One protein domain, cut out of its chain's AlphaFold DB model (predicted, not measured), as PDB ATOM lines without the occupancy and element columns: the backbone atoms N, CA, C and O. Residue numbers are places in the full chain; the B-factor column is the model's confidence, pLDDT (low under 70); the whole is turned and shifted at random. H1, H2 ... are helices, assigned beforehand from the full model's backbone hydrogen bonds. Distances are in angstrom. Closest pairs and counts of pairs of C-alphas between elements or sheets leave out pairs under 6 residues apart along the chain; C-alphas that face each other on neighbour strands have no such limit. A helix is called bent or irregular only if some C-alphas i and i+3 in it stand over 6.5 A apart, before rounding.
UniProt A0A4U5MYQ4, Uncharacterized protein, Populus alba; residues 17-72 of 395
ATOM      1  N   THR A  17     186.976 222.155  95.785       65.44
ATOM      2  CA  THR A  17     187.234 222.372  94.350       65.44
ATOM      3  C   THR A  17     186.500 221.400  93.418       65.44
ATOM      4  O   THR A  17     186.563 221.556  92.198       65.44
ATOM      5  N   LYS A  18     185.776 220.405  93.952       64.69
ATOM      6  CA  LYS A  18     185.045 219.387  93.165       64.69
ATOM      7  C   LYS A  18     183.554 219.283  93.512       64.69
ATOM      8  O   LYS A  18     182.982 218.190  93.465       64.69
ATOM      9  N   GLY A  19     182.913 220.412  93.820       71.94
ATOM     10  CA  GLY A  19     181.506 220.475  94.241       71.94
ATOM     11  C   GLY A  19     180.502 219.745  93.330       71.94
ATOM     12  O   GLY A  19     179.571 219.117  93.830       71.94
ATOM     13  N   GLU A  20     180.704 219.725  92.007       72.56
ATOM     14  CA  GLU A  20     179.784 219.029  91.085       72.56
ATOM     15  C   GLU A  20     179.840 217.499  91.214       72.56
ATOM     16  O   GLU A  20     178.806 216.827  91.202       72.56
ATOM     17  N   ILE A  21     181.039 216.936  91.396       77.62
ATOM     18  CA  ILE A  21     181.216 215.490  91.601       77.62
ATOM     19  C   ILE A  21     180.636 215.091  92.959       77.62
ATOM     20  O   ILE A  21     180.006 214.040  93.079       77.62
ATOM     21  N   TYR A  22     180.793 215.955  93.965       76.25
ATOM     22  CA  TYR A  22     180.227 215.746  95.292       76.25
ATOM     23  C   TYR A  22     178.696 215.720  95.262       76.25
ATOM     24  O   TYR A  22     178.089 214.823  95.843       76.25
ATOM     25  N   LEU A  23     178.059 216.645  94.539       77.19
ATOM     26  CA  LEU A  23     176.602 216.678  94.420       77.19
ATOM     27  C   LEU A  23     176.061 215.421  93.717       77.19
ATOM     28  O   LEU A  23     175.075 214.831  94.169       77.19
ATOM     29  N   ALA A  24     176.738 214.964  92.660       77.88
ATOM     30  CA  ALA A  24     176.384 213.736  91.949       77.88
ATOM     31  C   ALA A  24     176.568 212.475  92.816       77.88
ATOM     32  O   ALA A  24     175.732 211.572  92.785       77.88
ATOM     33  N   LEU A  25     177.628 212.406  93.629       80.19
ATOM     34  CA  LEU A  25     177.819 211.279  94.544       80.19
ATOM     35  C   LEU A  25     176.871 211.324  95.744       80.19
ATOM     36  O   LEU A  25     176.344 210.285  96.127       80.19
ATOM     37  N   SER A  26     176.615 212.505  96.302       80.75
ATOM     38  CA  SER A  26     175.690 212.698  97.423       80.75
ATOM     39  C   SER A  26     174.267 212.291  97.042       80.75
ATOM     40  O   SER A  26     173.616 211.546  97.771       80.75
ATOM     41  N   THR A  27     173.799 212.697  95.860       78.56
ATOM     42  CA  THR A  27     172.482 212.289  95.343       78.56
ATOM     43  C   THR A  27     172.400 210.781  95.113       78.56
ATOM     44  O   THR A  27     171.407 210.163  95.494       78.56
ATOM     45  N   LYS A  28     173.459 210.163  94.577       83.88
ATOM     46  CA  LYS A  28     173.502 208.711  94.362       83.88
ATOM     47  C   LYS A  28     173.571 207.917  95.669       83.88
ATOM     48  O   LYS A  28     172.924 206.882  95.781       83.88
ATOM     49  N   LEU A  29     174.292 208.420  96.668       83.31
ATOM     50  CA  LEU A  29     174.355 207.816  97.997       83.31
ATOM     51  C   LEU A  29     173.007 207.923  98.721       83.31
ATOM     52  O   LEU A  29     172.553 206.941  99.292       83.31
ATOM     53  N   ARG A  30     172.326 209.076  98.641       80.19
ATOM     54  CA  ARG A  30     170.958 209.238  99.169       80.19
ATOM     55  C   ARG A  30     169.983 208.266  98.511       80.19
ATOM     56  O   ARG A  30     169.169 207.676  99.213       80.19
ATOM     57  N   PHE A  31     170.083 208.081  97.194       83.44
ATOM     58  CA  PHE A  31     169.251 207.121  96.470       83.44
ATOM     59  C   PHE A  31     169.494 205.690  96.958       83.44
ATOM     60  O   PHE A  31     168.537 205.026  97.323       83.44
ATOM     61  N   LEU A  32     170.755 205.260  97.068       82.69
ATOM     62  CA  LEU A  32     171.100 203.922  97.562       82.69
ATOM     63  C   LEU A  32     170.669 203.692  99.015       82.69
ATOM     64  O   LEU A  32     170.206 202.609  99.345       82.69
ATOM     65  N   ILE A  33     170.794 204.704  99.881       81.00
ATOM     66  CA  ILE A  33     170.302 204.616 101.263       81.00
ATOM     67  C   ILE A  33     168.777 204.494 101.268       81.00
ATOM     68  O   ILE A  33     168.243 203.669 101.995       81.00
ATOM     69  N   THR A  34     168.075 205.279 100.448       79.19
ATOM     70  CA  THR A  34     166.607 205.217 100.363       79.19
ATOM     71  C   THR A  34     166.154 203.873  99.803       79.19
ATOM     72  O   THR A  34     165.242 203.273 100.344       79.19
ATOM     73  N   GLU A  35     166.810 203.367  98.760       83.62
ATOM     74  CA  GLU A  35     166.522 202.060  98.164       83.62
ATOM     75  C   GLU A  35     166.764 200.919  99.160       83.62
ATOM     76  O   GLU A  35     165.915 200.043  99.289       83.62
ATOM     77  N   ALA A  36     167.859 200.974  99.928       77.25
ATOM     78  CA  ALA A  36     168.134 200.009 100.991       77.25
ATOM     79  C   ALA A  36     167.094 200.078 102.123       77.25
ATOM     80  O   ALA A  36     166.632 199.042 102.585       77.25
ATOM     81  N   VAL A  37     166.680 201.283 102.534       77.62
ATOM     82  CA  VAL A  37     165.631 201.470 103.552       77.62
ATOM     83  C   VAL A  37     164.277 200.958 103.053       77.62
ATOM     84  O   VAL A  37     163.575 200.287 103.797       77.62
ATOM     85  N   MET A  38     163.926 201.216 101.790       77.69
ATOM     86  CA  MET A  38     162.670 200.750 101.191       77.69
ATOM     87  C   MET A  38     162.648 199.230 100.974       77.69
ATOM     88  O   MET A  38     161.577 198.635 101.000       77.69
ATOM     89  N   GLN A  39     163.803 198.590 100.760       74.00
ATOM     90  CA  GLN A  39     163.894 197.127 100.686       74.00
ATOM     91  C   GLN A  39     163.754 196.445 102.054       74.00
ATOM     92  O   GLN A  39     163.364 195.283 102.102       74.00
ATOM     93  N   GLU A  40     164.034 197.144 103.156       60.81
ATOM     94  CA  GLU A  40     163.904 196.599 104.515       60.81
ATOM     95  C   GLU A  40     162.515 196.825 105.149       60.81
ATOM     96  O   GLU A  40     162.268 196.336 106.250       60.81
ATOM     97  N   GLU A  41     161.572 197.497 104.471       57.38
ATOM     98  CA  GLU A  41     160.213 197.715 105.005       57.38
ATOM     99  C   GLU A  41     159.339 196.447 105.070       57.38
ATOM    100  O   GLU A  41     158.274 196.482 105.687       57.38
ATOM    101  N   GLU A  42     159.774 195.311 104.513       57.53
ATOM    102  CA  GLU A  42     159.008 194.057 104.611       57.53
ATOM    103  C   GLU A  42     159.263 193.279 105.921       57.53
ATOM    104  O   GLU A  42     158.470 192.419 106.293       57.53
ATOM    105  N   GLU A  43     160.288 193.633 106.705       55.09
ATOM    106  CA  GLU A  43     160.578 192.995 107.997       55.09
ATOM    107  C   GLU A  43     160.877 194.065 109.058       55.09
ATOM    108  O   GLU A  43     161.921 194.711 109.032       55.09
ATOM    109  N   HIS A  44     159.951 194.209 110.012       54.69
ATOM    110  CA  HIS A  44     159.831 195.104 111.183       54.69
ATOM    111  C   HIS A  44     161.081 195.278 112.103       54.69
ATOM    112  O   HIS A  44     160.981 195.305 113.333       54.69
ATOM    113  N   SER A  45     162.284 195.413 111.548       55.66
ATOM    114  CA  SER A  45     163.569 195.228 112.232       55.66
ATOM    115  C   SER A  45     164.363 196.519 112.462       55.66
ATOM    116  O   SER A  45     165.311 196.513 113.248       55.66
ATOM    117  N   PHE A  46     163.930 197.661 111.917       55.75
ATOM    118  CA  PHE A  46     164.612 198.948 112.130       55.75
ATOM    119  C   PHE A  46     164.630 199.398 113.611       55.75
ATOM    120  O   PHE A  46     165.507 200.150 114.037       55.75
ATOM    121  N   LEU A  47     163.703 198.894 114.437       56.19
ATOM    122  CA  LEU A  47     163.668 199.141 115.888       56.19
ATOM    123  C   LEU A  47     164.599 198.226 116.706       56.19
ATOM    124  O   LEU A  47     164.862 198.528 117.877       56.19
ATOM    125  N   ASN A  48     165.147 197.173 116.092       57.75
ATOM    126  CA  ASN A  48     166.078 196.220 116.704       57.75
ATOM    127  C   ASN A  48     167.555 196.574 116.463       57.75
ATOM    128  O   ASN A  48     168.427 195.710 116.569       57.75
ATOM    129  N   ALA A  49     167.868 197.846 116.189       59.91
ATOM    130  CA  ALA A  49     169.231 198.340 116.353       59.91
ATOM    131  C   ALA A  49     169.715 197.969 117.769       59.91
ATOM    132  O   ALA A  49     169.095 198.334 118.771       59.91
ATOM    133  N   ARG A  50     170.767 197.145 117.815       67.12
ATOM    134  CA  ARG A  50     171.156 196.312 118.967       67.12
ATOM    135  C   ARG A  50     171.761 197.119 120.124       67.12
ATOM    136  O   ARG A  50     171.977 196.565 121.197       67.12
ATOM    137  N   SER A  51     172.031 198.401 119.892       81.88
ATOM    138  CA  SER A  51     172.592 199.362 120.837       81.88
ATOM    139  C   SER A  51     171.867 200.704 120.701       81.88
ATOM    140  O   SER A  51     171.594 201.159 119.588       81.88
ATOM    141  N   ASP A  52     171.582 201.366 121.824       85.25
ATOM    142  CA  ASP A  52     171.030 202.730 121.838       85.25
ATOM    143  C   ASP A  52     171.957 203.738 121.132       85.25
ATOM    144  O   ASP A  52     171.500 204.758 120.609       85.25
ATOM    145  N   GLU A  53     173.250 203.419 121.027       84.81
ATOM    146  CA  GLU A  53     174.242 204.208 120.293       84.81
ATOM    147  C   GLU A  53     173.968 204.209 118.779       84.81
ATOM    148  O   GLU A  53     174.072 205.255 118.135       84.81
ATOM    149  N   ASP A  54     173.525 203.081 118.211       82.19
ATOM    150  CA  ASP A  54     173.199 202.970 116.782       82.19
ATOM    151  C   ASP A  54     171.942 203.786 116.433       82.19
ATOM    152  O   ASP A  54     171.857 204.412 115.372       82.19
ATOM    153  N   LYS A  55     170.973 203.838 117.358       83.06
ATOM    154  CA  LYS A  55     169.755 204.652 117.215       83.06
ATOM    155  C   LYS A  55     170.075 206.143 117.280       83.06
ATOM    156  O   LYS A  55     169.595 206.911 116.446       83.06
ATOM    157  N   ALA A  56     170.916 206.552 118.232       84.19
ATOM    158  CA  ALA A  56     171.382 207.931 118.340       84.19
ATOM    159  C   ALA A  56     172.162 208.364 117.088       84.19
ATOM    160  O   ALA A  56     171.987 209.484 116.604       84.19
ATOM    161  N   PHE A  57     172.962 207.458 116.522       81.88
ATOM    162  CA  PHE A  57     173.720 207.692 115.300       81.88
ATOM    163  C   PHE A  57     172.826 207.914 114.074       81.88
ATOM    164  O   PHE A  57     172.986 208.910 113.366       81.88
ATOM    165  N   LEU A  58     171.845 207.034 113.844       81.19
ATOM    166  CA  LEU A  58     170.886 207.186 112.746       81.19
ATOM    167  C   LEU A  58     170.061 208.473 112.883       81.19
ATOM    168  O   LEU A  58     169.868 209.194 111.902       81.19
ATOM    169  N   LEU A  59     169.645 208.816 114.105       84.00
ATOM    170  CA  LEU A  59     168.921 210.058 114.377       84.00
ATOM    171  C   LEU A  59     169.792 211.304 114.126       84.00
ATOM    172  O   LEU A  59     169.301 212.304 113.596       84.00
ATOM    173  N   ALA A  60     171.082 211.254 114.469       80.69
ATOM    174  CA  ALA A  60     172.031 212.331 114.197       80.69
ATOM    175  C   ALA A  60     172.273 212.516 112.690       80.69
ATOM    176  O   ALA A  60     172.286 213.650 112.208       80.69
ATOM    177  N   LEU A  61     172.388 211.418 111.937       81.62
ATOM    178  CA  LEU A  61     172.488 211.432 110.474       81.62
ATOM    179  C   LEU A  61     171.252 212.056 109.823       81.62
ATOM    180  O   LEU A  61     171.387 212.899 108.937       81.62
ATOM    181  N   TYR A  62     170.060 211.696 110.303       79.06
ATOM    182  CA  TYR A  62     168.808 212.269 109.816       79.06
ATOM    183  C   TYR A  62     168.737 213.782 110.084       79.06
ATOM    184  O   TYR A  62     168.475 214.569 109.174       79.06
ATOM    185  N   ARG A  63     169.090 214.224 111.301       81.00
ATOM    186  CA  ARG A  63     169.147 215.660 111.638       81.00
ATOM    187  C   ARG A  63     170.193 216.424 110.821       81.00
ATOM    188  O   ARG A  63     169.932 217.550 110.407       81.00
ATOM    189  N   ALA A  64     171.359 215.836 110.559       73.44
ATOM    190  CA  ALA A  64     172.390 216.461 109.726       73.44
ATOM    191  C   ALA A  64     171.949 216.600 108.254       73.44
ATOM    192  O   ALA A  64     172.254 217.604 107.596       73.44
ATOM    193  N   ALA A  65     171.188 215.628 107.738       73.00
ATOM    194  CA  ALA A  65     170.604 215.693 106.400       73.00
ATOM    195  C   ALA A  65     169.557 216.820 106.267       73.00
ATOM    196  O   ALA A  65     169.543 217.518 105.250       73.00
ATOM    197  N   ASP A  66     168.747 217.063 107.302       73.69
ATOM    198  CA  ASP A  66     167.768 218.164 107.329       73.69
ATOM    199  C   ASP A  66     168.425 219.551 107.437       73.69
ATOM    200  O   ASP A  66     168.002 220.518 106.790       73.69
ATOM    201  N   ILE A  67     169.510 219.669 108.208       71.06
ATOM    202  CA  ILE A  67     170.253 220.933 108.335       71.06
ATOM    203  C   ILE A  67     170.904 221.316 106.994       71.06
ATOM    204  O   ILE A  67     170.852 222.476 106.583       71.06
ATOM    205  N   THR A  68     171.444 220.349 106.246       60.66
ATOM    206  CA  THR A  68     172.008 220.626 104.909       60.66
ATOM    207  C   THR A  68     170.942 220.966 103.861       60.66
ATOM    208  O   THR A  68     171.209 221.760 102.960       60.66
ATOM    209  N   ALA A  69     169.718 220.445 103.990       60.19
ATOM    210  CA  ALA A  69     168.598 220.802 103.113       60.19
ATOM    211  C   ALA A  69     168.017 222.204 103.390       60.19
ATOM    212  O   ALA A  69     167.401 222.805 102.508       60.19
ATOM    213  N   SER A  70     168.200 222.737 104.603       56.00
ATOM    214  CA  SER A  70     167.756 224.088 104.974       56.00
ATOM    215  C   SER A  70     168.821 225.161 104.722       56.00
ATOM    216  O   SER A  70     168.467 226.290 104.381       56.00
ATOM    217  N   ALA A  71     170.112 224.817 104.789       55.78
ATOM    218  CA  ALA A  71     171.208 225.750 104.511       55.78
ATOM    219  C   ALA A  71     171.286 226.197 103.037       55.78
ATOM    220  O   ALA A  71     171.672 227.330 102.757       55.78
ATOM    221  N   THR A  72     170.857 225.362 102.087       52.22
ATOM    222  CA  THR A  72     170.851 225.701 100.650       52.22
ATOM    223  C   THR A  72     169.722 226.645 100.230       52.22
ATOM    224  O   THR A  72     169.716 227.101  99.091       52.22
TER     225      THR A  72
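What this domain is: This is residues 17 to 72 of the 395 residues of an uncharacterized protein of Populus alba (UniProt A0A4U5MYQ4). Look first for one long helix, H1; a long loop then folds the chain back into a second helix, H2, making an open, loosely built U with a gap between its two skewed arms. The printed part has 56 residues, with two named helices in the order H1, H2 and no named strand, and is all helix. It is loose, with a radius of gyration of the C-alphas of 13.9 A, and elongated, spanning 40 by 22 by 17 A.

Where its parts are: Find C-alpha 17 at (187.234, 222.372, 94.350); from there H1, residues 17 to 39, runs 35.0 A to C-alpha 39. It is irregular: C-alphas 17 and 20 are 8.8 A apart. H2, residues 52 to 71, runs 28.8 A from C-alpha 52 to C-alpha 71 at (171.208, 225.750, 104.511).

How they stand to each other: H1 and H2 are apart, with no C-alpha of one within 8 A of the other. Residues 17 to 29 of H1 and 59 to 64 of H2 are among those that stand free. Every O i to N i+4 pair is within hydrogen-bond range in H2, and 18 of 19 in H1.

The domain as a whole: The farthest C-alphas, of Thr 17 and His 44, are 42.2 A apart. The printed part has no cut, and residues 40 to 51 form a long link. The model's pLDDT is under 70 at residues 17 to 18, 40 to 50 and 68 to 72.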